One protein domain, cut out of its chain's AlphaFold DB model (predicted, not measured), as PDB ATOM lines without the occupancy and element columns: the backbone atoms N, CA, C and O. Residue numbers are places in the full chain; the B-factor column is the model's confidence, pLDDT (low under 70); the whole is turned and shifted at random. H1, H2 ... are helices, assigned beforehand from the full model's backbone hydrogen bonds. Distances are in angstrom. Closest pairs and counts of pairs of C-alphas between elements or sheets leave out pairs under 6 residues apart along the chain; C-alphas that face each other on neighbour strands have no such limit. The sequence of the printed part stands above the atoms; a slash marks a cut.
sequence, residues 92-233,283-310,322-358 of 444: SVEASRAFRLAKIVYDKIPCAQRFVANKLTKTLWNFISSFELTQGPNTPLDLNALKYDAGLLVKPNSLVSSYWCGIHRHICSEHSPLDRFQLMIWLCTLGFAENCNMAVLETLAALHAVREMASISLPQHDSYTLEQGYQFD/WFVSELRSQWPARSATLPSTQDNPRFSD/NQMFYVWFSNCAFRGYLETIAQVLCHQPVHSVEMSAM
ATOM      1  N   SER A  92     268.480 336.643 404.949       86.56
ATOM      2  CA  SER A  92     268.321 335.815 406.139       86.56
ATOM      3  C   SER A  92     268.285 334.320 405.809       86.56
ATOM      4  O   SER A  92     267.922 333.890 404.705       86.56
ATOM      5  N   VAL A  93     268.625 333.495 406.799       88.94
ATOM      6  CA  VAL A  93     268.564 332.033 406.669       88.94
ATOM      7  C   VAL A  93     267.115 331.569 406.479       88.94
ATOM      8  O   VAL A  93     266.854 330.658 405.698       88.94
ATOM      9  N   GLU A  94     266.154 332.211 407.142       89.88
ATOM     10  CA  GLU A  94     264.708 331.993 406.986       89.88
ATOM     11  C   GLU A  94     264.259 332.270 405.547       89.88
ATOM     12  O   GLU A  94     263.581 331.437 404.943       89.88
ATOM     13  N   ALA A  95     264.683 333.403 404.976       88.56
ATOM     14  CA  ALA A  95     264.379 333.768 403.597       88.56
ATOM     15  C   ALA A  95     264.969 332.752 402.606       88.56
ATOM     16  O   ALA A  95     264.270 332.292 401.703       88.56
ATOM     17  N   SER A  96     266.217 332.326 402.824       90.50
ATOM     18  CA  SER A  96     266.877 331.298 402.010       90.50
ATOM     19  C   SER A  96     266.161 329.940 402.083       90.50
ATOM     20  O   SER A  96     265.909 329.312 401.051       90.50
ATOM     21  N   ARG A  97     265.747 329.499 403.283       92.56
ATOM     22  CA  ARG A  97     264.954 328.270 403.483       92.56
ATOM     23  C   ARG A  97     263.614 328.337 402.753       92.56
ATOM     24  O   ARG A  97     263.269 327.407 402.021       92.56
ATOM     25  N   ALA A  98     262.883 329.441 402.913       93.31
ATOM     26  CA  ALA A  98     261.607 329.655 402.244       93.31
ATOM     27  C   ALA A  98     261.766 329.680 400.714       93.31
ATOM     28  O   ALA A  98     261.031 328.984 400.015       93.31
ATOM     29  N   PHE A  99     262.761 330.407 400.194       92.44
ATOM     30  CA  PHE A  99     263.081 330.450 398.766       92.44
ATOM     31  C   PHE A  99     263.400 329.059 398.215       92.44
ATOM     32  O   PHE A  99     262.893 328.668 397.165       92.44
ATOM     33  N   ARG A 100     264.210 328.286 398.941       93.31
ATOM     34  CA  ARG A 100     264.587 326.930 398.549       93.31
ATOM     35  C   ARG A 100     263.372 326.017 398.416       93.31
ATOM     36  O   ARG A 100     263.236 325.355 397.393       93.31
ATOM     37  N   LEU A 101     262.465 326.022 399.394       95.06
ATOM     38  CA  LEU A 101     261.226 325.236 399.334       95.06
ATOM     39  C   LEU A 101     260.315 325.693 398.187       95.06
ATOM     40  O   LEU A 101     259.814 324.853 397.440       95.06
ATOM     41  N   ALA A 102     260.165 327.009 397.992       95.06
ATOM     42  CA  ALA A 102     259.410 327.565 396.870       95.06
ATOM     43  C   ALA A 102     259.954 327.062 395.530       95.06
ATOM     44  O   ALA A 102     259.192 326.589 394.687       95.06
ATOM     45  N   LYS A 103     261.277 327.134 395.348       94.12
ATOM     46  CA  LYS A 103     261.945 326.726 394.113       94.12
ATOM     47  C   LYS A 103     261.801 325.228 393.862       94.12
ATOM     48  O   LYS A 103     261.507 324.841 392.738       94.12
ATOM     49  N   ILE A 104     261.936 324.397 394.901       94.00
ATOM     50  CA  ILE A 104     261.745 322.943 394.796       94.00
ATOM     51  C   ILE A 104     260.351 322.610 394.262       94.00
ATOM     52  O   ILE A 104     260.232 321.841 393.312       94.00
ATOM     53  N   VAL A 105     259.306 323.211 394.835       94.19
ATOM     54  CA  VAL A 105     257.921 322.948 394.418       94.19
ATOM     55  C   VAL A 105     257.639 323.520 393.027       94.19
ATOM     56  O   VAL A 105     257.041 322.838 392.196       94.19
ATOM     57  N   TYR A 106     258.078 324.752 392.755       94.00
ATOM     58  CA  TYR A 106     257.784 325.452 391.504       94.00
ATOM     59  C   TYR A 106     258.482 324.818 390.294       94.00
ATOM     60  O   TYR A 106     257.824 324.510 389.300       94.00
ATOM     61  N   ASP A 107     259.793 324.580 390.404       93.12
ATOM     62  CA  ASP A 107     260.619 323.991 389.343       93.12
ATOM     63  C   ASP A 107     260.552 322.448 389.344       93.12
ATOM     64  O   ASP A 107     261.157 321.803 388.489       93.12
ATOM     65  N   LYS A 108     259.822 321.845 390.297       91.69
ATOM     66  CA  LYS A 108     259.738 320.389 390.523       91.69
ATOM     67  C   LYS A 108     261.113 319.736 390.651       91.69
ATOM     68  O   LYS A 108     261.388 318.699 390.050       91.69
ATOM     69  N   ILE A 109     261.979 320.348 391.452       92.50
ATOM     70  CA  ILE A 109     263.323 319.831 391.705       92.50
ATOM     71  C   ILE A 109     263.199 318.587 392.595       92.50
ATOM     72  O   ILE A 109     262.693 318.701 393.709       92.50
ATOM     73  N   PRO A 110     263.680 317.407 392.169       89.00
ATOM     74  CA  PRO A 110     263.535 316.182 392.953       89.00
ATOM     75  C   PRO A 110     264.207 316.254 394.325       89.00
ATOM     76  O   PRO A 110     263.695 315.725 395.309       89.00
ATOM     77  N   CYS A 111     265.384 316.883 394.381       89.00
ATOM     78  CA  CYS A 111     266.224 316.882 395.564       89.00
ATOM     79  C   CYS A 111     267.209 318.060 395.546       89.00
ATOM     80  O   CYS A 111     267.951 318.229 394.577       89.00
ATOM     81  N   ALA A 112     267.235 318.858 396.616       88.00
ATOM     82  CA  ALA A 112     268.108 320.034 396.736       88.00
ATOM     83  C   ALA A 112     269.397 319.785 397.546       88.00
ATOM     84  O   ALA A 112     270.276 320.643 397.619       88.00
ATOM     85  N   GLN A 113     269.522 318.624 398.194       89.06
ATOM     86  CA  GLN A 113     270.730 318.202 398.910       89.06
ATOM     87  C   GLN A 113     270.879 316.689 398.902       89.06
ATOM     88  O   GLN A 113     269.921 315.950 398.727       89.06
ATOM     89  N   ARG A 114     272.087 316.204 399.175       90.12
ATOM     90  CA  ARG A 114     272.328 314.769 399.290       90.12
ATOM     91  C   ARG A 114     271.813 314.232 400.627       90.12
ATOM     92  O   ARG A 114     272.336 314.584 401.683       90.12
ATOM     93  N   PHE A 115     270.851 313.315 400.571       91.38
ATOM     94  CA  PHE A 115     270.381 312.576 401.741       91.38
ATOM     95  C   PHE A 115     271.083 311.227 401.889       91.38
ATOM     96  O   PHE A 115     271.487 310.590 400.919       91.38
ATOM     97  N   VAL A 116     271.192 310.775 403.136       93.44
ATOM     98  CA  VAL A 116     271.568 309.399 403.478       93.44
ATOM     99  C   VAL A 116     270.319 308.728 404.029       93.44
ATOM    100  O   VAL A 116     269.809 309.191 405.051       93.44
ATOM    101  N   ALA A 117     269.845 307.656 403.384       93.31
ATOM    102  CA  ALA A 117     268.554 307.026 403.685       93.31
ATOM    103  C   ALA A 117     268.353 306.773 405.190       93.31
ATOM    104  O   ALA A 117     267.437 307.325 405.785       93.31
ATOM    105  N   ASN A 118     269.284 306.074 405.850       93.62
ATOM    106  CA  ASN A 118     269.186 305.773 407.287       93.62
ATOM    107  C   ASN A 118     269.104 307.024 408.179       93.62
ATOM    108  O   ASN A 118     268.401 307.025 409.192       93.62
ATOM    109  N   LYS A 119     269.828 308.094 407.818       95.50
ATOM    110  CA  LYS A 119     269.804 309.358 408.565       95.50
ATOM    111  C   LYS A 119     268.459 310.051 408.376       95.50
ATOM    112  O   LYS A 119     267.872 310.482 409.362       95.50
ATOM    113  N   LEU A 120     267.965 310.106 407.139       95.25
ATOM    114  CA  LEU A 120     266.676 310.704 406.813       95.25
ATOM    115  C   LEU A 120     265.525 309.943 407.476       95.25
ATOM    116  O   LEU A 120     264.723 310.573 408.153       95.25
ATOM    117  N   THR A 121     265.499 308.609 407.404       96.75
ATOM    118  CA  THR A 121     264.515 307.779 408.119       96.75
ATOM    119  C   THR A 121     264.496 308.105 409.606       96.75
ATOM    120  O   THR A 121     263.431 308.306 410.177       96.75
ATOM    121  N   LYS A 122     265.668 308.189 410.250       95.50
ATOM    122  CA  LYS A 122     265.762 308.525 411.676       95.50
ATOM    123  C   LYS A 122     265.253 309.941 411.961       95.50
ATOM    124  O   LYS A 122     264.570 310.148 412.957       95.50
ATOM    125  N   THR A 123     265.571 310.908 411.100       95.19
ATOM    126  CA  THR A 123     265.088 312.288 411.228       95.19
ATOM    127  C   THR A 123     263.569 312.372 411.075       95.19
ATOM    128  O   THR A 123     262.932 313.011 411.907       95.19
ATOM    129  N   LEU A 124     262.993 311.705 410.069       95.38
ATOM    130  CA  LEU A 124     261.546 311.636 409.855       95.38
ATOM    131  C   LEU A 124     260.855 310.933 411.026       95.38
ATOM    132  O   LEU A 124     259.903 311.469 411.578       95.38
ATOM    133  N   TRP A 125     261.379 309.782 411.456       95.25
ATOM    134  CA  TRP A 125     260.848 309.037 412.597       95.25
ATOM    135  C   TRP A 125     260.796 309.907 413.851       95.25
ATOM    136  O   TRP A 125     259.725 310.080 414.412       95.25
ATOM    137  N   ASN A 126     261.921 310.515 414.239       93.62
ATOM    138  CA  ASN A 126     262.000 311.346 415.443       93.62
ATOM    139  C   ASN A 126     261.094 312.584 415.378       93.62
ATOM    140  O   ASN A 126     260.616 313.046 416.409       93.62
ATOM    141  N   PHE A 127     260.898 313.146 414.182       92.50
ATOM    142  CA  PHE A 127     260.023 314.296 413.976       92.50
ATOM    143  C   PHE A 127     258.543 313.920 414.113       92.50
ATOM    144  O   PHE A 127     257.770 314.644 414.734       92.50
ATOM    145  N   ILE A 128     258.133 312.791 413.537       92.62
ATOM    146  CA  ILE A 128     256.735 312.349 413.570       92.62
ATOM    147  C   ILE A 128     256.403 311.761 414.951       92.62
ATOM    148  O   ILE A 128     255.331 312.015 415.489       92.62
ATOM    149  N   SER A 129     257.352 311.055 415.573       90.94
ATOM    150  CA  SER A 129     257.194 310.446 416.897       90.94
ATOM    151  C   SER A 129     257.255 311.434 418.060       90.94
ATOM    152  O   SER A 129     257.229 310.993 419.200       90.94
ATOM    153  N   SER A 130     257.410 312.740 417.822       85.00
ATOM    154  CA  SER A 130     257.410 313.736 418.901       85.00
ATOM    155  C   SER A 130     256.003 314.103 419.387       85.00
ATOM    156  O   SER A 130     255.866 315.031 420.181       85.00
ATOM    157  N   PHE A 131     254.967 313.452 418.855       78.69
ATOM    158  CA  PHE A 131     253.570 313.693 419.186       78.69
ATOM    159  C   PHE A 131     252.868 312.376 419.527       78.69
ATOM    160  O   PHE A 131     253.091 311.358 418.868       78.69
ATOM    161  N   GLU A 132     251.953 312.447 420.498       76.44
ATOM    162  CA  GLU A 132     251.327 311.273 421.122       76.44
ATOM    163  C   GLU A 132     250.568 310.381 420.128       76.44
ATOM    164  O   GLU A 132     250.561 309.154 420.260       76.44
ATOM    165  N   LEU A 133     249.926 310.977 419.116       86.81
ATOM    166  CA  LEU A 133     249.091 310.256 418.158       86.81
ATOM    167  C   LEU A 133     249.317 310.749 416.726       86.81
ATOM    168  O   LEU A 133     249.057 311.909 416.395       86.81
ATOM    169  N   THR A 134     249.760 309.836 415.862       89.50
ATOM    170  CA  THR A 134     249.845 310.050 414.412       89.50
ATOM    171  C   THR A 134     248.631 309.423 413.738       89.50
ATOM    172  O   THR A 134     248.327 308.251 413.952       89.50
ATOM    173  N   GLN A 135     247.934 310.199 412.919       91.31
ATOM    174  CA  GLN A 135     246.740 309.777 412.201       91.31
ATOM    175  C   GLN A 135     247.098 308.984 410.941       91.31
ATOM    176  O   GLN A 135     248.082 309.267 410.252       91.31
ATOM    177  N   GLY A 136     246.274 307.987 410.639       90.06
ATOM    178  CA  GLY A 136     246.373 307.180 409.435       90.06
ATOM    179  C   GLY A 136     246.003 307.938 408.160       90.06
ATOM    180  O   GLY A 136     245.506 309.065 408.200       90.06
ATOM    181  N   PRO A 137     246.215 307.319 406.987       87.75
ATOM    182  CA  PRO A 137     245.942 307.948 405.694       87.75
ATOM    183  C   PRO A 137     244.451 308.206 405.443       87.75
ATOM    184  O   PRO A 137     244.114 309.066 404.633       87.75
ATOM    185  N   ASN A 138     243.561 307.461 406.106       86.62
ATOM    186  CA  ASN A 138     242.114 307.567 405.916       86.62
ATOM    187  C   ASN A 138     241.466 308.645 406.790       86.62
ATOM    188  O   ASN A 138     240.332 309.037 406.516       86.62
ATOM    189  N   THR A 139     242.175 309.153 407.800       87.75
ATOM    190  CA  THR A 139     241.664 310.213 408.666       87.75
ATOM    191  C   THR A 139     241.455 311.494 407.850       87.75
ATOM    192  O   THR A 139     242.349 311.895 407.096       87.75
ATOM    193  N   PRO A 140     240.284 312.150 407.949       85.62
ATOM    194  CA  PRO A 140     240.034 313.389 407.229       85.62
ATOM    195  C   PRO A 140     240.978 314.490 407.724       85.62
ATOM    196  O   PRO A 140     241.070 314.753 408.921       85.62
ATOM    197  N   LEU A 141     241.666 315.138 406.786       86.38
ATOM    198  CA  LEU A 141     242.487 316.320 407.033       86.38
ATOM    199  C   LEU A 141     241.732 317.552 406.531       86.38
ATOM    200  O   LEU A 141     241.354 317.605 405.359       86.38
ATOM    201  N   ASP A 142     241.544 318.550 407.394       86.94
ATOM    202  CA  ASP A 142     241.057 319.856 406.951       86.94
ATOM    203  C   ASP A 142     242.156 320.569 406.160       86.94
ATOM    204  O   ASP A 142     243.166 321.018 406.703       86.94
ATOM    205  N   LEU A 143     241.950 320.686 404.853       85.12
ATOM    206  CA  LEU A 143     242.894 321.334 403.947       85.12
ATOM    207  C   LEU A 143     243.030 322.835 404.213       85.12
ATOM    208  O   LEU A 143     244.027 323.431 403.808       85.12
ATOM    209  N   ASN A 144     242.079 323.460 404.915       85.75
ATOM    210  CA  ASN A 144     242.243 324.846 405.345       85.75
ATOM    211  C   ASN A 144     243.393 325.004 406.344       85.75
ATOM    212  O   ASN A 144     244.016 326.060 406.363       85.75
ATOM    213  N   ALA A 145     243.741 323.952 407.095       85.31
ATOM    214  CA  ALA A 145     244.905 323.954 407.978       85.31
ATOM    215  C   ALA A 145     246.244 323.981 407.213       85.31
ATOM    216  O   ALA A 145     247.278 324.305 407.791       85.31
ATOM    217  N   LEU A 146     246.232 323.661 405.911       85.88
ATOM    218  CA  LEU A 146     247.392 323.758 405.019       85.88
ATOM    219  C   LEU A 146     247.489 325.125 404.323       85.88
ATOM    220  O   LEU A 146     248.314 325.304 403.433       85.88
ATOM    221  N   LYS A 147     246.644 326.098 404.683       86.88
ATOM    222  CA  LYS A 147     246.753 327.478 404.194       86.88
ATOM    223  C   LYS A 147     247.729 328.277 405.054       86.88
ATOM    224  O   LYS A 147     248.171 327.834 406.110       86.88
ATOM    225  N   TYR A 148     248.068 329.476 404.585       85.56
ATOM    226  CA  TYR A 148     248.827 330.425 405.389       85.56
ATOM    227  C   TYR A 148     248.062 330.782 406.667       85.56
ATOM    228  O   TYR A 148     246.935 331.270 406.603       85.56
ATOM    229  N   ASP A 149     248.719 330.589 407.805       84.31
ATOM    230  CA  ASP A 149     248.299 331.083 409.109       84.31
ATOM    231  C   ASP A 149     249.563 331.507 409.872       84.31
ATOM    232  O   ASP A 149     250.554 330.772 409.917       84.31
ATOM    233  N   ALA A 150     249.550 332.702 410.464       84.44
ATOM    234  CA  ALA A 150     250.676 333.212 411.244       84.44
ATOM    235  C   ALA A 150     251.004 332.319 412.460       84.44
ATOM    236  O   ALA A 150     252.156 332.259 412.889       84.44
ATOM    237  N   GLY A 151     250.031 331.567 412.982       83.50
ATOM    238  CA  GLY A 151     250.213 330.566 414.030       83.50
ATOM    239  C   GLY A 151     251.138 329.410 413.633       83.50
ATOM    240  O   GLY A 151     251.794 328.831 414.505       83.50
ATOM    241  N   LEU A 152     251.286 329.123 412.331       82.94
ATOM    242  CA  LEU A 152     252.244 328.127 411.830       82.94
ATOM    243  C   LEU A 152     253.696 328.521 412.119       82.94
ATOM    244  O   LEU A 152     254.543 327.643 412.248       82.94
ATOM    245  N   LEU A 153     253.989 329.816 412.278       83.44
ATOM    246  CA  LEU A 153     255.324 330.287 412.654       83.44
ATOM    247  C   LEU A 153     255.670 329.946 414.110       83.44
ATOM    248  O   LEU A 153     256.843 329.799 414.444       83.44
ATOM    249  N   VAL A 154     254.658 329.792 414.971       82.06
ATOM    250  CA  VAL A 154     254.835 329.506 416.402       82.06
ATOM    251  C   VAL A 154     254.953 328.002 416.654       82.06
ATOM    252  O   VAL A 154     255.794 327.570 417.442       82.06
ATOM    253  N   LYS A 155     254.115 327.184 415.998       77.19
ATOM    254  CA  LYS A 155     254.103 325.715 416.151       77.19
ATOM    255  C   LYS A 155     254.007 324.998 414.794       77.19
ATOM    256  O   LYS A 155     253.000 324.350 414.518       77.19
ATOM    257  N   PRO A 156     255.058 325.052 413.958       70.56
ATOM    258  CA  PRO A 156     255.029 324.482 412.605       70.56
ATOM    259  C   PRO A 156     254.873 322.951 412.588       70.56
ATOM    260  O   PRO A 156     254.338 322.379 411.640       70.56
ATOM    261  N   ASN A 157     255.342 322.270 413.638       78.62
ATOM    262  CA  ASN A 157     255.603 320.831 413.583       78.62
ATOM    263  C   ASN A 157     254.391 319.954 413.948       78.62
ATOM    264  O   ASN A 157     254.337 318.804 413.526       78.62
ATOM    265  N   SER A 158     253.396 320.471 414.684       84.50
ATOM    266  CA  SER A 158     252.295 319.644 415.210       84.50
ATOM    267  C   SER A 158     251.364 319.106 414.134       84.50
ATOM    268  O   SER A 158     251.051 317.919 414.131       84.50
ATOM    269  N   LEU A 159     250.954 319.954 413.189       87.25
ATOM    270  CA  LEU A 159     250.080 319.534 412.096       87.25
ATOM    271  C   LEU A 159     250.769 318.487 411.209       87.25
ATOM    272  O   LEU A 159     250.171 317.467 410.873       87.25
ATOM    273  N   VAL A 160     252.038 318.737 410.862       89.94
ATOM    274  CA  VAL A 160     252.816 317.877 409.962       89.94
ATOM    275  C   VAL A 160     253.024 316.494 410.569       89.94
ATOM    276  O   VAL A 160     252.813 315.496 409.885       89.94
ATOM    277  N   SER A 161     253.404 316.423 411.846       90.81
ATOM    278  CA  SER A 161     253.617 315.147 412.525       90.81
ATOM    279  C   SER A 161     252.312 314.384 412.741       90.81
ATOM    280  O   SER A 161     252.253 313.196 412.436       90.81
ATOM    281  N   SER A 162     251.237 315.044 413.188       90.88
ATOM    282  CA  SER A 162     249.959 314.363 413.429       90.88
ATOM    283  C   SER A 162     249.290 313.846 412.159       90.88
ATOM    284  O   SER A 162     248.657 312.798 412.214       90.88
ATOM    285  N   TYR A 163     249.426 314.536 411.025       91.81
ATOM    286  CA  TYR A 163     248.705 314.202 409.790       91.81
ATOM    287  C   TYR A 163     249.620 313.805 408.625       91.81
ATOM    288  O   TYR A 163     249.219 313.915 407.467       91.81
ATOM    289  N   TRP A 164     250.828 313.303 408.907       93.88
ATOM    290  CA  TRP A 164     251.837 312.972 407.891       93.88
ATOM    291  C   TRP A 164     251.290 312.149 406.712       93.88
ATOM    292  O   TRP A 164     251.447 312.537 405.554       93.88
ATOM    293  N   CYS A 165     250.605 311.033 406.987       93.56
ATOM    294  CA  CYS A 165     250.047 310.163 405.945       93.56
ATOM    295  C   CYS A 165     248.926 310.838 405.143       93.56
ATOM    296  O   CYS A 165     248.850 310.663 403.927       93.56
ATOM    297  N   GLY A 166     248.077 311.629 405.805       92.00
ATOM    298  CA  GLY A 166     247.044 312.420 405.138       92.00
ATOM    299  C   GLY A 166     247.657 313.460 404.198       92.00
ATOM    300  O   GLY A 166     247.247 313.566 403.044       92.00
ATOM    301  N   ILE A 167     248.692 314.169 404.658       92.94
ATOM    302  CA  ILE A 167     249.435 315.154 403.863       92.94
ATOM    303  C   ILE A 167     250.082 314.484 402.646       92.94
ATOM    304  O   ILE A 167     249.899 314.969 401.532       92.94
ATOM    305  N   HIS A 168     250.767 313.348 402.820       94.00
ATOM    306  CA  HIS A 168     251.357 312.602 401.700       94.00
ATOM    307  C   HIS A 168     250.303 312.219 400.658       94.00
ATOM    308  O   HIS A 168     250.470 312.528 399.478       94.00
ATOM    309  N   ARG A 169     249.169 311.653 401.094       92.25
ATOM    310  CA  ARG A 169     248.046 311.316 400.209       92.25
ATOM    311  C   ARG A 169     247.553 312.526 399.416       92.25
ATOM    312  O   ARG A 169     247.317 312.414 398.216       92.25
ATOM    313  N   HIS A 170     247.383 313.674 400.069       90.69
ATOM    314  CA  HIS A 170     246.890 314.879 399.405       90.69
ATOM    315  C   HIS A 170     247.929 315.506 398.474       90.69
ATOM    316  O   HIS A 170     247.548 315.984 397.414       90.69
ATOM    317  N   ILE A 171     249.222 315.484 398.797       91.88
ATOM    318  CA  ILE A 171     250.259 316.036 397.911       91.88
ATOM    319  C   ILE A 171     250.440 315.174 396.654       91.88
ATOM    320  O   ILE A 171     250.613 315.720 395.564       91.88
ATOM    321  N   CYS A 172     250.387 313.846 396.789       90.75
ATOM    322  CA  CYS A 172     250.627 312.918 395.681       90.75
ATOM    323  C   CYS A 172     249.379 312.565 394.852       90.75
ATOM    324  O   CYS A 172     249.508 311.885 393.837       90.75
ATOM    325  N   SER A 173     248.182 312.992 395.260       86.44
ATOM    326  CA  SER A 173     246.949 312.719 394.513       86.44
ATOM    327  C   SER A 173     246.896 313.505 393.195       86.44
ATOM    328  O   SER A 173     247.067 314.724 393.192       86.44
ATOM    329  N   GLU A 174     246.579 312.830 392.084       74.06
ATOM    330  CA  GLU A 174     246.426 313.461 390.760       74.06
ATOM    331  C   GLU A 174     245.299 314.506 390.717       74.06
ATOM    332  O   GLU A 174     245.379 315.485 389.976       74.06
ATOM    333  N   HIS A 175     244.266 314.326 391.542       74.94
ATOM    334  CA  HIS A 175     243.126 315.239 391.664       74.94
ATOM    335  C   HIS A 175     243.161 316.021 392.975       74.94
ATOM    336  O   HIS A 175     242.119 316.304 393.571       74.94
ATOM    337  N   SER A 176     244.360 316.328 393.473       75.81
ATOM    338  CA  SER A 176     244.473 317.079 394.711       75.81
ATOM    339  C   SER A 176     243.835 318.465 394.579       75.81
ATOM    340  O   SER A 176     244.147 319.198 393.641       75.81
ATOM    341  N   PRO A 177     242.986 318.873 395.536       76.38
ATOM    342  CA  PRO A 177     242.534 320.258 395.642       76.38
ATOM    343  C   PRO A 177     243.654 321.215 396.089       76.38
ATOM    344  O   PRO A 177     243.449 322.428 396.070       76.38
ATOM    345  N   LEU A 178     244.812 320.695 396.526       83.19
ATOM    346  CA  LEU A 178     245.961 321.514 396.896       83.19
ATOM    347  C   LEU A 178     246.652 322.027 395.637       83.19
ATOM    348  O   LEU A 178     247.374 321.302 394.952       83.19
ATOM    349  N   ASP A 179     246.449 323.309 395.360       86.44
ATOM    350  CA  ASP A 179     247.179 323.997 394.308       86.44
ATOM    351  C   ASP A 179     248.672 324.130 394.666       86.44
ATOM    352  O   ASP A 179     249.054 324.284 395.831       86.44
ATOM    353  N   ARG A 180     249.536 324.120 393.644       89.06
ATOM    354  CA  ARG A 180     250.992 324.223 393.825       89.06
ATOM    355  C   ARG A 180     251.388 325.487 394.585       89.06
ATOM    356  O   ARG A 180     252.314 325.439 395.389       89.06
ATOM    357  N   PHE A 181     250.694 326.608 394.369       91.25
ATOM    358  CA  PHE A 181     251.028 327.864 395.033       91.25
ATOM    359  C   PHE A 181     250.590 327.852 396.496       91.25
ATOM    360  O   PHE A 181     251.277 328.425 397.338       91.25
ATOM    361  N   GLN A 182     249.506 327.144 396.824       91.75
ATOM    362  CA  GLN A 182     249.117 326.911 398.216       91.75
ATOM    363  C   GLN A 182     250.178 326.079 398.939       91.75
ATOM    364  O   GLN A 182     250.635 326.480 400.009       91.75
ATOM    365  N   LEU A 183     250.636 324.983 398.321       92.62
ATOM    366  CA  LEU A 183     251.715 324.155 398.865       92.62
ATOM    367  C   LEU A 183     253.009 324.960 399.049       92.62
ATOM    368  O   LEU A 183     253.647 324.857 400.095       92.62
ATOM    369  N   MET A 184     253.375 325.787 398.062       94.56
ATOM    370  CA  MET A 184     254.527 326.688 398.158       94.56
ATOM    371  C   MET A 184     254.401 327.619 399.361       94.56
ATOM    372  O   MET A 184     255.279 327.614 400.213       94.56
ATOM    373  N   ILE A 185     253.312 328.386 399.461       93.88
ATOM    374  CA  ILE A 185     253.116 329.354 400.548       93.88
ATOM    375  C   ILE A 185     253.168 328.653 401.909       93.88
ATOM    376  O   ILE A 185     253.833 329.138 402.826       93.88
ATOM    377  N   TRP A 186     252.518 327.498 402.037       94.38
ATOM    378  CA  TRP A 186     252.515 326.719 403.270       94.38
ATOM    379  C   TRP A 186     253.918 326.243 403.659       94.38
ATOM    380  O   TRP A 186     254.384 326.546 404.759       94.38
ATOM    381  N   LEU A 187     254.643 325.585 402.748       94.62
ATOM    382  CA  LEU A 187     256.008 325.120 403.011       94.62
ATOM    383  C   LEU A 187     256.974 326.280 403.272       94.62
ATOM    384  O   LEU A 187     257.802 326.179 404.173       94.62
ATOM    385  N   CYS A 188     256.855 327.396 402.548       94.25
ATOM    386  CA  CYS A 188     257.641 328.603 402.803       94.25
ATOM    387  C   CYS A 188     257.392 329.155 404.204       94.25
ATOM    388  O   CYS A 188     258.344 329.525 404.883       94.25
ATOM    389  N   THR A 189     256.136 329.168 404.655       93.19
ATOM    390  CA  THR A 189     255.773 329.617 406.006       93.19
ATOM    391  C   THR A 189     256.410 328.717 407.060       93.19
ATOM    392  O   THR A 189     257.038 329.212 407.993       93.19
ATOM    393  N   LEU A 190     256.341 327.394 406.878       93.44
ATOM    394  CA  LEU A 190     257.000 326.439 407.774       93.44
ATOM    395  C   LEU A 190     258.530 326.579 407.745       93.44
ATOM    396  O   LEU A 190     259.168 326.487 408.787       93.44
ATOM    397  N   GLY A 191     259.123 326.816 406.571       92.75
ATOM    398  CA  GLY A 191     260.564 327.016 406.401       92.75
ATOM    399  C   GLY A 191     261.079 328.340 406.967       92.75
ATOM    400  O   GLY A 191     262.257 328.435 407.311       92.75
ATOM    401  N   PHE A 192     260.202 329.338 407.090       91.44
ATOM    402  CA  PHE A 192     260.507 330.622 407.712       91.44
ATOM    403  C   PHE A 192     260.481 330.554 409.248       91.44
ATOM    404  O   PHE A 192     261.088 331.389 409.912       91.44
ATOM    405  N   ALA A 193     259.810 329.556 409.832       90.94
ATOM    406  CA  ALA A 193     259.761 329.376 411.279       90.94
ATOM    407  C   ALA A 193     261.148 329.031 411.868       90.94
ATOM    408  O   ALA A 193     261.953 328.316 411.263       90.94
ATOM    409  N   GLU A 194     261.422 329.501 413.088       85.25
ATOM    410  CA  GLU A 194     262.732 329.349 413.741       85.25
ATOM    411  C   GLU A 194     263.112 327.867 413.929       85.25
ATOM    412  O   GLU A 194     264.173 327.428 413.485       85.25
ATOM    413  N   ASN A 195     262.186 327.058 414.456       83.31
ATOM    414  CA  ASN A 195     262.401 325.647 414.812       83.31
ATOM    415  C   ASN A 195     261.959 324.649 413.722       83.31
ATOM    416  O   ASN A 195     261.420 323.574 414.022       83.31
ATOM    417  N   CYS A 196     262.140 325.006 412.450       88.69
ATOM    418  CA  CYS A 196     261.764 324.136 411.340       88.69
ATOM    419  C   CYS A 196     262.795 323.018 411.098       88.69
ATOM    420  O   CYS A 196     264.002 323.196 411.272       88.69
ATOM    421  N   ASN A 197     262.327 321.857 410.628       91.69
ATOM    422  CA  ASN A 197     263.201 320.778 410.175       91.69
ATOM    423  C   ASN A 197     263.259 320.749 408.643       91.69
ATOM    424  O   ASN A 197     262.372 320.205 407.987       91.69
ATOM    425  N   MET A 198     264.326 321.306 408.065       92.44
ATOM    426  CA  MET A 198     264.465 321.401 406.607       92.44
ATOM    427  C   MET A 198     264.475 320.049 405.892       92.44
ATOM    428  O   MET A 198     263.955 319.959 404.788       92.44
ATOM    429  N   ALA A 199     264.995 318.981 406.507       93.88
ATOM    430  CA  ALA A 199     264.963 317.656 405.886       93.88
ATOM    431  C   ALA A 199     263.522 317.138 405.734       93.88
ATOM    432  O   ALA A 199     263.178 316.548 404.711       93.88
ATOM    433  N   VAL A 200     262.665 317.405 406.725       94.81
ATOM    434  CA  VAL A 200     261.237 317.056 406.685       94.81
ATOM    435  C   VAL A 200     260.517 317.888 405.625       94.81
ATOM    436  O   VAL A 200     259.805 317.332 404.793       94.81
ATOM    437  N   LEU A 201     260.734 319.207 405.610       94.88
ATOM    438  CA  LEU A 201     260.072 320.106 404.658       94.88
ATOM    439  C   LEU A 201     260.498 319.849 403.209       94.88
ATOM    440  O   LEU A 201     259.662 319.873 402.312       94.88
ATOM    441  N   GLU A 202     261.773 319.546 402.968       94.44
ATOM    442  CA  GLU A 202     262.247 319.141 401.643       94.44
ATOM    443  C   GLU A 202     261.692 317.785 401.222       94.44
ATOM    444  O   GLU A 202     261.381 317.608 400.050       94.44
ATOM    445  N   THR A 203     261.508 316.855 402.166       95.62
ATOM    446  CA  THR A 203     260.826 315.585 401.881       95.62
ATOM    447  C   THR A 203     259.391 315.853 401.433       95.62
ATOM    448  O   THR A 203     258.984 315.342 400.396       95.62
ATOM    449  N   LEU A 204     258.647 316.709 402.145       95.25
ATOM    450  CA  LEU A 204     257.288 317.110 401.760       95.25
ATOM    451  C   LEU A 204     257.242 317.801 400.391       95.25
ATOM    452  O   LEU A 204     256.364 317.510 399.585       95.25
ATOM    453  N   ALA A 205     258.194 318.691 400.108       94.69
ATOM    454  CA  ALA A 205     258.311 319.334 398.802       94.69
ATOM    455  C   ALA A 205     258.600 318.303 397.692       94.69
ATOM    456  O   ALA A 205     258.008 318.360 396.613       94.69
ATOM    457  N   ALA A 206     259.453 317.316 397.977       93.38
ATOM    458  CA  ALA A 206     259.789 316.240 397.053       93.38
ATOM    459  C   ALA A 206     258.613 315.292 396.773       93.38
ATOM    460  O   ALA A 206     258.533 314.769 395.665       93.38
ATOM    461  N   LEU A 207     257.663 315.120 397.706       93.88
ATOM    462  CA  LEU A 207     256.420 314.375 397.447       93.88
ATOM    463  C   LEU A 207     255.631 314.963 396.263       93.88
ATOM    464  O   LEU A 207     254.984 314.221 395.529       93.88
ATOM    465  N   HIS A 208     255.701 316.284 396.057       92.12
ATOM    466  CA  HIS A 208     255.076 316.955 394.913       92.12
ATOM    467  C   HIS A 208     255.924 316.866 393.633       92.12
ATOM    468  O   HIS A 208     255.389 316.787 392.527       92.12
ATOM    469  N   ALA A 209     257.252 316.918 393.769       91.88
ATOM    470  CA  ALA A 209     258.173 316.957 392.636       91.88
ATOM    471  C   ALA A 209     258.434 315.573 392.009       91.88
ATOM    472  O   ALA A 209     258.575 315.463 390.790       91.88
ATOM    473  N   VAL A 210     258.492 314.516 392.824       92.44
ATOM    474  CA  VAL A 210     258.937 313.173 392.428       92.44
ATOM    475  C   VAL A 210     257.741 312.242 392.247       92.44
ATOM    476  O   VAL A 210     257.071 311.875 393.208       92.44
ATOM    477  N   ARG A 211     257.499 311.786 391.013       88.88
ATOM    478  CA  ARG A 211     256.351 310.913 390.688       88.88
ATOM    479  C   ARG A 211     256.381 309.566 391.410       88.88
ATOM    480  O   ARG A 211     255.332 309.050 391.777       88.88
ATOM    481  N   GLU A 212     257.566 309.013 391.648       92.44
ATOM    482  CA  GLU A 212     257.741 307.732 392.350       92.44
ATOM    483  C   GLU A 212     257.180 307.785 393.780       92.44
ATOM    484  O   GLU A 212     256.695 306.775 394.285       92.44
ATOM    485  N   MET A 213     257.133 308.969 394.403       92.06
ATOM    486  CA  MET A 213     256.549 309.149 395.736       92.06
ATOM    487  C   MET A 213     255.045 308.858 395.773       92.06
ATOM    488  O   MET A 213     254.534 308.450 396.814       92.06
ATOM    489  N   ALA A 214     254.338 309.021 394.650       90.00
ATOM    490  CA  ALA A 214     252.920 308.684 394.544       90.00
ATOM    491  C   ALA A 214     252.671 307.167 394.476       90.00
ATOM    492  O   ALA A 214     251.576 306.710 394.790       90.00
ATOM    493  N   SER A 215     253.687 306.380 394.102       91.69
ATOM    494  CA  SER A 215     253.601 304.915 394.026       91.69
ATOM    495  C   SER A 215     253.875 304.209 395.360       91.69
ATOM    496  O   SER A 215     253.677 303.000 395.475       91.69
ATOM    497  N   ILE A 216     254.311 304.952 396.382       93.44
ATOM    498  CA  ILE A 216     254.595 304.407 397.711       93.44
ATOM    499  C   ILE A 216     253.278 304.068 398.411       93.44
ATOM    500  O   ILE A 216     252.423 304.930 398.616       93.44
ATOM    501  N   SER A 217     253.130 302.813 398.837       91.31
ATOM    502  CA  SER A 217     251.962 302.368 399.592       91.31
ATOM    503  C   SER A 217     251.925 303.005 400.983       91.31
ATOM    504  O   SER A 217     252.831 302.793 401.796       91.31
ATOM    505  N   LEU A 218     250.852 303.741 401.269       91.94
ATOM    506  CA  LEU A 218     250.584 304.295 402.593       91.94
ATOM    507  C   LEU A 218     250.281 303.176 403.605       91.94
ATOM    508  O   LEU A 218     249.633 302.184 403.256       91.94
ATOM    509  N   PRO A 219     250.707 303.326 404.869       90.94
ATOM    510  CA  PRO A 219     250.469 302.314 405.886       90.94
ATOM    511  C   PRO A 219     248.976 302.306 406.276       90.94
ATOM    512  O   PRO A 219     248.370 303.354 406.482       90.94
ATOM    513  N   GLN A 220     248.363 301.119 406.346       87.25
ATOM    514  CA  GLN A 220     246.897 300.954 406.314       87.25
ATOM    515  C   GLN A 220     246.163 301.123 407.657       87.25
ATOM    516  O   GLN A 220     244.943 300.995 407.694       87.25
ATOM    517  N   HIS A 221     246.863 301.381 408.760       86.50
ATOM    518  CA  HIS A 221     246.223 301.535 410.068       86.50
ATOM    519  C   HIS A 221     245.642 302.941 410.264       86.50
ATOM    520  O   HIS A 221     246.178 303.921 409.743       86.50
ATOM    521  N   ASP A 222     244.581 303.026 411.067       85.81
ATOM    522  CA  ASP A 222     243.854 304.274 411.337       85.81
ATOM    523  C   ASP A 222     244.640 305.256 412.215       85.81
ATOM    524  O   ASP A 222     244.466 306.467 412.107       85.81
ATOM    525  N   SER A 223     245.527 304.752 413.076       89.81
ATOM    526  CA  SER A 223     246.360 305.576 413.953       89.81
ATOM    527  C   SER A 223     247.611 304.835 414.414       89.81
ATOM    528  O   SER A 223     247.596 303.606 414.525       89.81
ATOM    529  N   TYR A 224     248.658 305.585 414.754       91.06
ATOM    530  CA  TYR A 224     249.945 305.072 415.217       91.06
ATOM    531  C   TYR A 224     250.383 305.778 416.498       91.06
ATOM    532  O   TYR A 224     250.320 307.005 416.599       91.06
ATOM    533  N   THR A 225     250.896 305.000 417.450       91.44
ATOM    534  CA  THR A 225     251.490 305.500 418.698       91.44
ATOM    535  C   THR A 225     252.997 305.272 418.645       91.44
ATOM    536  O   THR A 225     253.528 304.335 419.245       91.44
ATOM    537  N   LEU A 226     253.689 306.090 417.847       91.06
ATOM    538  CA  LEU A 226     255.099 305.883 417.481       91.06
ATOM    539  C   LEU A 226     256.060 305.969 418.679       91.06
ATOM    540  O   LEU A 226     257.124 305.349 418.663       91.06
ATOM    541  N   GLU A 227     255.668 306.680 419.738       89.38
ATOM    542  CA  GLU A 227     256.428 306.813 420.988       89.38
ATOM    543  C   GLU A 227     256.675 305.472 421.695       89.38
ATOM    544  O   GLU A 227     257.683 305.304 422.377       89.38
ATOM    545  N   GLN A 228     255.801 304.479 421.489       87.56
ATOM    546  CA  GLN A 228     255.932 303.146 422.092       87.56
ATOM    547  C   GLN A 228     256.976 302.255 421.394       87.56
ATOM    548  O   GLN A 228     257.161 301.093 421.768       87.56
ATOM    549  N   GLY A 229     257.665 302.786 420.381       90.31
ATOM    550  CA  GLY A 229     258.692 302.078 419.627       90.31
ATOM    551  C   GLY A 229     258.122 301.086 418.613       90.31
ATOM    552  O   GLY A 229     256.918 300.998 418.390       90.31
ATOM    553  N   TYR A 230     259.009 300.351 417.947       91.12
ATOM    554  CA  TYR A 230     258.667 299.420 416.858       91.12
ATOM    555  C   TYR A 230     259.388 298.067 416.979       91.12
ATOM    556  O   TYR A 230     259.293 297.232 416.082       91.12
ATOM    557  N   GLN A 231     260.167 297.864 418.045       91.81
ATOM    558  CA  GLN A 231     260.921 296.636 418.293       91.81
ATOM    559  C   GLN A 231     260.382 295.944 419.532       91.81
ATOM    560  O   GLN A 231     259.895 296.596 420.453       91.81
ATOM    561  N   PHE A 232     260.539 294.624 419.566       91.56
ATOM    562  CA  PHE A 232     260.234 293.840 420.748       91.56
ATOM    563  C   PHE A 232     261.112 294.276 421.927       91.56
ATOM    564  O   PHE A 232     262.333 294.097 421.901       91.56
ATOM    565  N   ASP A 233     260.479 294.798 422.975       92.69
ATOM    566  CA  ASP A 233     261.127 295.149 424.235       92.69
ATOM    567  C   ASP A 233     260.680 294.193 425.349       92.69
ATOM    568  O   ASP A 233     259.534 294.194 425.809       92.69
ATOM    569  N   TRP A 283     260.893 282.260 430.261       91.44
ATOM    570  CA  TRP A 283     260.546 281.324 429.190       91.44
ATOM    571  C   TRP A 283     259.426 281.871 428.290       91.44
ATOM    572  O   TRP A 283     259.619 281.983 427.083       91.44
ATOM    573  N   PHE A 284     258.293 282.287 428.864       90.88
ATOM    574  CA  PHE A 284     257.152 282.811 428.105       90.88
ATOM    575  C   PHE A 284     257.543 284.017 427.245       90.88
ATOM    576  O   PHE A 284     257.196 284.089 426.071       90.88
ATOM    577  N   VAL A 285     258.331 284.944 427.792       92.12
ATOM    578  CA  VAL A 285     258.827 286.113 427.056       92.12
ATOM    579  C   VAL A 285     259.816 285.721 425.956       92.12
ATOM    580  O   VAL A 285     259.798 286.334 424.890       92.12
ATOM    581  N   SER A 286     260.647 284.696 426.170       91.31
ATOM    582  CA  SER A 286     261.528 284.152 425.130       91.31
ATOM    583  C   SER A 286     260.736 283.557 423.961       91.31
ATOM    584  O   SER A 286     261.084 283.801 422.808       91.31
ATOM    585  N   GLU A 287     259.650 282.833 424.240       90.94
ATOM    586  CA  GLU A 287     258.760 282.301 423.198       90.94
ATOM    587  C   GLU A 287     257.978 283.400 422.479       90.94
ATOM    588  O   GLU A 287     257.777 283.347 421.272       90.94
ATOM    589  N   LEU A 288     257.556 284.450 423.182       91.50
ATOM    590  CA  LEU A 288     256.959 285.608 422.517       91.50
ATOM    591  C   LEU A 288     257.971 286.303 421.599       91.50
ATOM    592  O   LEU A 288     257.631 286.715 420.491       91.50
ATOM    593  N   ARG A 289     259.230 286.405 422.033       92.38
ATOM    594  CA  ARG A 289     260.302 286.998 421.232       92.38
ATOM    595  C   ARG A 289     260.578 286.201 419.957       92.38
ATOM    596  O   ARG A 289     260.872 286.821 418.940       92.38
ATOM    597  N   SER A 290     260.491 284.871 419.992       90.38
ATOM    598  CA  SER A 290     260.697 284.028 418.804       90.38
ATOM    599  C   SER A 290     259.564 284.161 417.779       90.38
ATOM    600  O   SER A 290     259.800 283.990 416.588       90.38
ATOM    601  N   GLN A 291     258.358 284.525 418.222       90.50
ATOM    602  CA  GLN A 291     257.212 284.790 417.347       90.50
ATOM    603  C   GLN A 291     257.256 286.170 416.673       90.50
ATOM    604  O   GLN A 291     256.493 286.427 415.743       90.50
ATOM    605  N   TRP A 292     258.115 287.080 417.132       88.31
ATOM    606  CA  TRP A 292     258.280 288.396 416.522       88.31
ATOM    607  C   TRP A 292     259.108 288.298 415.222       88.31
ATOM    608  O   TRP A 292     260.177 287.687 415.253       88.31
ATOM    609  N   PRO A 293     258.713 288.932 414.096       87.44
ATOM    610  CA  PRO A 293     257.613 289.883 413.921       87.44
ATOM    611  C   PRO A 293     256.287 289.223 413.505       87.44
ATOM    612  O   PRO A 293     256.170 288.651 412.423       87.44
ATOM    613  N   ALA A 294     255.252 289.392 414.328       88.38
ATOM    614  CA  ALA A 294     253.883 288.973 414.030       88.38
ATOM    615  C   ALA A 294     252.886 290.024 414.536       88.38
ATOM    616  O   ALA A 294     253.164 290.736 415.500       88.38
ATOM    617  N   ARG A 295     251.709 290.115 413.901       86.94
ATOM    618  CA  ARG A 295     250.652 291.074 414.287       86.94
ATOM    619  C   ARG A 295     250.052 290.773 415.664       86.94
ATOM    620  O   ARG A 295     249.640 291.686 416.371       86.94
ATOM    621  N   SER A 296     249.981 289.499 416.016       89.44
ATOM    622  CA  SER A 296     249.477 289.002 417.292       89.44
ATOM    623  C   SER A 296     250.315 287.807 417.709       89.44
ATOM    624  O   SER A 296     250.683 286.989 416.863       89.44
ATOM    625  N   ALA A 297     250.578 287.689 419.001       88.62
ATOM    626  CA  ALA A 297     251.218 286.519 419.558       88.62
ATOM    627  C   ALA A 297     250.215 285.365 419.684       88.62
ATOM    628  O   ALA A 297     249.039 285.540 420.011       88.62
ATOM    629  N   THR A 298     250.713 284.159 419.464       89.00
ATOM    630  CA  THR A 298     250.035 282.903 419.778       89.00
ATOM    631  C   THR A 298     250.478 282.415 421.149       89.00
ATOM    632  O   THR A 298     251.630 282.606 421.545       89.00
ATOM    633  N   LEU A 299     249.556 281.801 421.894       86.25
ATOM    634  CA  LEU A 299     249.858 281.271 423.221       86.25
ATOM    635  C   LEU A 299     250.937 280.178 423.100       86.25
ATOM    636  O   LEU A 299     250.679 279.149 422.466       86.25
ATOM    637  N   PRO A 300     252.122 280.359 423.712       82.88
ATOM    638  CA  PRO A 300     253.160 279.341 423.699       82.88
ATOM    639  C   PRO A 300     252.665 278.063 424.385       82.88
ATOM    640  O   PRO A 300     252.213 278.092 425.531       82.88
ATOM    641  N   SER A 301     252.746 276.932 423.688       73.31
ATOM    642  CA  SER A 301     252.330 275.636 424.227       73.31
ATOM    643  C   SER A 301     253.481 274.994 424.999       73.31
ATOM    644  O   SER A 301     254.350 274.374 424.394       73.31
ATOM    645  N   THR A 302     253.496 275.105 426.331       63.53
ATOM    646  CA  THR A 302     254.343 274.244 427.177       63.53
ATOM    647  C   THR A 302     253.541 273.155 427.856       63.53
ATOM    648  O   THR A 302     252.537 273.410 428.521       63.53
ATOM    649  N   GLN A 303     254.049 271.930 427.743       57.00
ATOM    650  CA  GLN A 303     253.628 270.801 428.572       57.00
ATOM    651  C   GLN A 303     254.487 270.647 429.840       57.00
ATOM    652  O   GLN A 303     254.110 269.882 430.728       57.00
ATOM    653  N   ASP A 304     255.593 271.391 429.949       64.94
ATOM    654  CA  ASP A 304     256.532 271.294 431.064       64.94
ATOM    655  C   ASP A 304     255.992 271.887 432.371       64.94
ATOM    656  O   ASP A 304     255.204 272.833 432.393       64.94
ATOM    657  N   ASN A 305     256.454 271.315 433.483       68.38
ATOM    658  CA  ASN A 305     256.118 271.734 434.837       68.38
ATOM    659  C   ASN A 305     257.286 272.586 435.387       68.38
ATOM    660  O   ASN A 305     258.411 272.075 435.466       68.38
ATOM    661  N   PRO A 306     257.097 273.872 435.747       76.19
ATOM    662  CA  PRO A 306     255.836 274.587 435.967       76.19
ATOM    663  C   PRO A 306     255.239 275.236 434.706       76.19
ATOM    664  O   PRO A 306     255.989 275.766 433.885       76.19
ATOM    665  N   ARG A 307     253.901 275.287 434.603       85.25
ATOM    666  CA  ARG A 307     253.203 275.937 433.480       85.25
ATOM    667  C   ARG A 307     253.020 277.427 433.731       85.25
ATOM    668  O   ARG A 307     252.891 277.872 434.868       85.25
ATOM    669  N   PHE A 308     252.931 278.216 432.661       85.94
ATOM    670  CA  PHE A 308     252.658 279.653 432.777       85.94
ATOM    671  C   PHE A 308     251.302 279.937 433.455       85.94
ATOM    672  O   PHE A 308     251.227 280.796 434.334       85.94
ATOM    673  N   SER A 309     250.273 279.145 433.125       87.75
ATOM    674  CA  SER A 309     248.922 279.229 433.705       87.75
ATOM    675  C   SER A 309     248.868 279.014 435.219       87.75
ATOM    676  O   SER A 309     247.913 279.435 435.859       87.75
ATOM    677  N   ASP A 310     249.880 278.367 435.805       88.25
ATOM    678  CA  ASP A 310     249.919 278.095 437.248       88.25
ATOM    679  C   ASP A 310     250.323 279.338 438.062       88.25
ATOM    680  O   ASP A 310     250.162 279.378 439.284       88.25
ATOM    681  N   ASN A 322     249.218 291.098 423.186       93.00
ATOM    682  CA  ASN A 322     248.677 291.293 421.842       93.00
ATOM    683  C   ASN A 322     248.447 292.767 421.513       93.00
ATOM    684  O   ASN A 322     248.706 293.175 420.382       93.00
ATOM    685  N   GLN A 323     248.040 293.578 422.494       92.12
ATOM    686  CA  GLN A 323     247.977 295.032 422.337       92.12
ATOM    687  C   GLN A 323     249.351 295.615 421.968       92.12
ATOM    688  O   GLN A 323     249.455 296.379 421.011       92.12
ATOM    689  N   MET A 324     250.420 295.206 422.662       92.94
ATOM    690  CA  MET A 324     251.776 295.682 422.357       92.94
ATOM    691  C   MET A 324     252.313 295.158 421.023       92.94
ATOM    692  O   MET A 324     252.914 295.922 420.272       92.94
ATOM    693  N   PHE A 325     252.074 293.883 420.699       93.31
ATOM    694  CA  PHE A 325     252.446 293.304 419.404       93.31
ATOM    695  C   PHE A 325     251.792 294.064 418.256       93.31
ATOM    696  O   PHE A 325     252.467 294.393 417.283       93.31
ATOM    697  N   TYR A 326     250.508 294.399 418.399       92.19
ATOM    698  CA  TYR A 326     249.792 295.190 417.411       92.19
ATOM    699  C   TYR A 326     250.439 296.565 417.212       92.19
ATOM    700  O   TYR A 326     250.746 296.918 416.074       92.19
ATOM    701  N   VAL A 327     250.716 297.297 418.301       92.75
ATOM    702  CA  VAL A 327     251.356 298.625 418.249       92.75
ATOM    703  C   VAL A 327     252.740 298.556 417.605       92.75
ATOM    704  O   VAL A 327     253.044 299.329 416.696       92.75
ATOM    705  N   TRP A 328     253.589 297.620 418.030       94.25
ATOM    706  CA  TRP A 328     254.920 297.472 417.446       94.25
ATOM    707  C   TRP A 328     254.855 297.075 415.979       94.25
ATOM    708  O   TRP A 328     255.660 297.562 415.189       94.25
ATOM    709  N   PHE A 329     253.903 296.220 415.595       92.75
ATOM    710  CA  PHE A 329     253.754 295.770 414.216       92.75
ATOM    711  C   PHE A 329     253.317 296.929 413.315       92.75
ATOM    712  O   PHE A 329     253.948 297.169 412.283       92.75
ATOM    713  N   SER A 330     252.315 297.712 413.736       92.44
ATOM    714  CA  SER A 330     251.885 298.912 413.007       92.44
ATOM    715  C   SER A 330     253.004 299.948 412.900       92.44
ATOM    716  O   SER A 330     253.224 300.524 411.836       92.44
ATOM    717  N   ASN A 331     253.766 300.146 413.977       94.38
ATOM    718  CA  ASN A 331     254.888 301.080 414.015       94.38
ATOM    719  C   ASN A 331     256.068 300.606 413.146       94.38
ATOM    720  O   ASN A 331     256.735 301.417 412.506       94.38
ATOM    721  N   CYS A 332     256.310 299.294 413.077       92.94
ATOM    722  CA  CYS A 332     257.314 298.697 412.200       92.94
ATOM    723  C   CYS A 332     256.940 298.881 410.721       92.94
ATOM    724  O   CYS A 332     257.785 299.308 409.933       92.94
ATOM    725  N   ALA A 333     255.667 298.673 410.363       93.00
ATOM    726  CA  ALA A 333     255.159 298.958 409.021       93.00
ATOM    727  C   ALA A 333     255.292 300.449 408.660       93.00
ATOM    728  O   ALA A 333     255.762 300.786 407.572       93.00
ATOM    729  N   PHE A 334     254.959 301.351 409.592       95.06
ATOM    730  CA  PHE A 334     255.147 302.793 409.410       95.06
ATOM    731  C   PHE A 334     256.621 303.156 409.188       95.06
ATOM    732  O   PHE A 334     256.950 303.960 408.317       95.06
ATOM    733  N   ARG A 335     257.537 302.532 409.938       94.88
ATOM    734  CA  ARG A 335     258.977 302.740 409.757       94.88
ATOM    735  C   ARG A 335     259.452 302.272 408.382       94.88
ATOM    736  O   ARG A 335     260.187 303.013 407.737       94.88
ATOM    737  N   GLY A 336     259.003 301.106 407.916       94.94
ATOM    738  CA  GLY A 336     259.303 300.610 406.566       94.94
ATOM    739  C   GLY A 336     258.795 301.548 405.463       94.94
ATOM    740  O   GLY A 336     259.483 301.796 404.473       94.94
ATOM    741  N   TYR A 337     257.628 302.159 405.670       95.88
ATOM    742  CA  TYR A 337     257.116 303.225 404.807       95.88
ATOM    743  C   TYR A 337     258.059 304.447 404.762       95.88
ATOM    744  O   TYR A 337     258.416 304.905 403.675       95.88
ATOM    745  N   LEU A 338     258.544 304.934 405.910       96.44
ATOM    746  CA  LEU A 338     259.516 306.039 405.946       96.44
ATOM    747  C   LEU A 338     260.860 305.667 405.307       96.44
ATOM    748  O   LEU A 338     261.480 306.504 404.653       96.44
ATOM    749  N   GLU A 339     261.313 304.424 405.484       96.56
ATOM    750  CA  GLU A 339     262.520 303.903 404.834       96.56
ATOM    751  C   GLU A 339     262.375 303.915 403.314       96.56
ATOM    752  O   GLU A 339     263.305 304.328 402.624       96.56
ATOM    753  N   THR A 340     261.196 303.562 402.801       96.69
ATOM    754  CA  THR A 340     260.890 303.603 401.367       96.69
ATOM    755  C   THR A 340     260.954 305.036 400.832       96.69
ATOM    756  O   THR A 340     261.633 305.285 399.838       96.69
ATOM    757  N   ILE A 341     260.344 306.008 401.526       95.81
ATOM    758  CA  ILE A 341     260.445 307.436 401.161       95.81
ATOM    759  C   ILE A 341     261.907 307.888 401.139       95.81
ATOM    760  O   ILE A 341     262.364 308.511 400.179       95.81
ATOM    761  N   ALA A 342     262.656 307.566 402.195       96.31
ATOM    762  CA  ALA A 342     264.043 307.985 402.321       96.31
ATOM    763  C   ALA A 342     264.937 307.365 401.236       96.31
ATOM    764  O   ALA A 342     265.850 308.030 400.743       96.31
ATOM    765  N   GLN A 343     264.663 306.116 400.850       95.50
ATOM    766  CA  GLN A 343     265.326 305.442 399.739       95.50
ATOM    767  C   GLN A 343     264.996 306.106 398.404       95.50
ATOM    768  O   GLN A 343     265.915 306.419 397.654       95.50
ATOM    769  N   VAL A 344     263.723 306.376 398.101       94.94
ATOM    770  CA  VAL A 344     263.353 307.046 396.843       94.94
ATOM    771  C   VAL A 344     264.061 308.394 396.735       94.94
ATOM    772  O   VAL A 344     264.672 308.678 395.707       94.94
ATOM    773  N   LEU A 345     264.072 309.187 397.812       93.25
ATOM    774  CA  LEU A 345     264.696 310.510 397.808       93.25
ATOM    775  C   LEU A 345     266.225 310.460 397.672       93.25
ATOM    776  O   LEU A 345     266.810 311.321 397.015       93.25
ATOM    777  N   CYS A 346     266.896 309.468 398.270       93.81
ATOM    778  CA  CYS A 346     268.358 309.380 398.205       93.81
ATOM    779  C   CYS A 346     268.890 308.961 396.827       93.81
ATOM    780  O   CYS A 346     270.058 309.218 396.539       93.81
ATOM    781  N   HIS A 347     268.059 308.325 395.995       92.88
ATOM    782  CA  HIS A 347     268.410 307.960 394.620       92.88
ATOM    783  C   HIS A 347     268.147 309.087 393.612       92.88
ATOM    784  O   HIS A 347     268.589 308.989 392.468       92.88
ATOM    785  N   GLN A 348     267.468 310.165 394.018       93.19
ATOM    786  CA  GLN A 348     267.178 311.279 393.119       93.19
ATOM    787  C   GLN A 348     268.430 312.100 392.781       93.19
ATOM    788  O   GLN A 348     269.304 312.295 393.636       93.19
ATOM    789  N   PRO A 349     268.506 312.662 391.561       90.25
ATOM    790  CA  PRO A 349     269.568 313.587 391.193       90.25
ATOM    791  C   PRO A 349     269.494 314.868 392.034       90.25
ATOM    792  O   PRO A 349     268.459 315.539 392.111       90.25
ATOM    793  N   VAL A 350     270.621 315.221 392.653       91.75
ATOM    794  CA  VAL A 350     270.746 316.430 393.472       91.75
ATOM    795  C   VAL A 350     270.971 317.639 392.571       91.75
ATOM    796  O   VAL A 350     271.900 317.651 391.768       91.75
ATOM    797  N   HIS A 351     270.155 318.672 392.753       90.31
ATOM    798  CA  HIS A 351     270.292 319.953 392.070       90.31
ATOM    799  C   HIS A 351     270.561 321.046 393.101       90.31
ATOM    800  O   HIS A 351     269.830 321.159 394.084       90.31
ATOM    801  N   SER A 352     271.602 321.856 392.894       86.75
ATOM    802  CA  SER A 352     271.874 322.966 393.811       86.75
ATOM    803  C   SER A 352     270.778 324.024 393.698       86.75
ATOM    804  O   SER A 352     270.417 324.453 392.600       86.75
ATOM    805  N   VAL A 353     270.253 324.443 394.848       87.25
ATOM    806  CA  VAL A 353     269.292 325.537 394.969       87.25
ATOM    807  C   VAL A 353     269.924 326.611 395.834       87.25
ATOM    808  O   VAL A 353     269.969 326.487 397.058       87.25
ATOM    809  N   GLU A 354     270.394 327.668 395.182       82.25
ATOM    810  CA  GLU A 354     270.968 328.835 395.841       82.25
ATOM    811  C   GLU A 354     270.129 330.071 395.529       82.25
ATOM    812  O   GLU A 354     269.719 330.307 394.389       82.25
ATOM    813  N   MET A 355     269.847 330.852 396.570       82.56
ATOM    814  CA  MET A 355     269.224 332.159 396.424       82.56
ATOM    815  C   MET A 355     270.296 333.137 395.952       82.56
ATOM    816  O   MET A 355     271.282 333.363 396.651       82.56
ATOM    817  N   SER A 356     270.126 333.710 394.760       77.19
ATOM    818  CA  SER A 356     271.013 334.780 394.306       77.19
ATOM    819  C   SER A 356     270.892 335.970 395.254       77.19
ATOM    820  O   SER A 356     269.776 336.388 395.564       77.19
ATOM    821  N   ALA A 357     272.028 336.528 395.679       68.69
ATOM    822  CA  ALA A 357     272.052 337.753 396.467       68.69
ATOM    823  C   ALA A 357     271.290 338.844 395.703       68.69
ATOM    824  O   ALA A 357     271.721 339.298 394.635       68.69
ATOM    825  N   MET A 358     270.120 339.228 396.219       64.06
ATOM    826  CA  MET A 358     269.381 340.359 395.683       64.06
ATOM    827  C   MET A 358     270.166 341.606 396.053       64.06
ATOM    828  O   MET A 358     269.976 342.173 397.125       64.06
TER     829      MET A 358
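What this domain is: This is residues 92 to 233, 283 to 310 and 322 to 358 of the 444 residues of an uncharacterized protein of Aspergillus novoparasiticus (UniProt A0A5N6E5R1). A cluster of helices makes a head, with H8 in its middle and H1 and H7 side by side with it as an up-and-down bundle of three; the long helix H11 runs out from this head as an arm, and H10 with the loop of residues 292 to 310 makes the far end. The printed part has 207 residues with eleven named helices, H1 to H11 in chain order, and no named strand, and its class is all helix. It is only just loose, close to compact, with a radius of gyration of the C-alphas of 20.2 A, and a rod in outline, spanning 80 by 33 by 32 A.

Where its parts are: Find C-alpha 93 at (268.564, 332.033, 406.669); from there H1, residues 93 to 107, runs 20.7 A. Next come H2, residues 117 to 128, 16.3 A long, then the short H3, 143 to 146, H4, 150 to 153, and H5, 157 to 162. H6 is residues 164 to 172, H7 is 180 to 192 and 18.0 A long, H8 is 198 to 209 and 16.0 A long, and H9 is 211 to 215. After a cut, look for H10, residues 283 to 291, beginning at C-alpha 283 (260.546, 281.324, 429.190). After a second cut H11, residues 322 to 346, runs 35.7 A to C-alpha 346 at (268.358, 309.380, 398.205).

How they stand to each other: Begin at H8, the hub, which touches five helices. H7 and H8 form a hairpin at a shallow tilt of 7 degrees, opposite ways; their closest C-alphas, Leu 187 and Leu 201, are 6.7 A apart. H1 touches H7 at a shallow tilt of 20 degrees, opposite ways, with C-alphas 98 and 188 closest at 4.1 A. H6 touches H8 at 35.4 degrees, the same way, only just a steep tilt; C-alphas 171 and 208 are closest at 5.7 A. H8 and H9 only just touch, with 3 pairs of C-alphas within 8 A, and only at the corner; C-alphas 207 and 213 are closest at 5.5 A. H2 touches H8 about perpendicular, at 77 degrees, with C-alphas 124 and 200 closest at 6.3 A. H2 also touches H5, C-alphas 128 and 161 being closest at 4.3 A. H4 touches H7, with C-alphas 153 and 190 closest at 6.4 A, and H3 only just touches H7, with 3 pairs within 8 A and C-alphas 146 and 186 closest at 6.2 A. With residues 335 to 346 alone H11 touches H2, C-alphas 117 and 342 being closest at 4.8 A; H10 touches no helix. In H1, H2, H5, H6, H7, H10 and H11 every O i to N i+4 pair is within hydrogen-bond range; in H8 7 of 8 are, in H9 0 of 1 with 2 of 2 O i to N i+3 pairs, and H3 and H4 are too short for such a pair.

The domain as a whole: The farthest C-alphas, Asn 305 and Met 358, are 80.1 A apart. Residues 234 to 282 are not printed, with 14.7 A across that cut, nor are 311 to 321, with 20.3 A. Of the links printed whole, H2 to H3 is long. Mean pLDDT of the printed part is 89.2; look for values under 70 at residues 302 to 305 and 357 to 358.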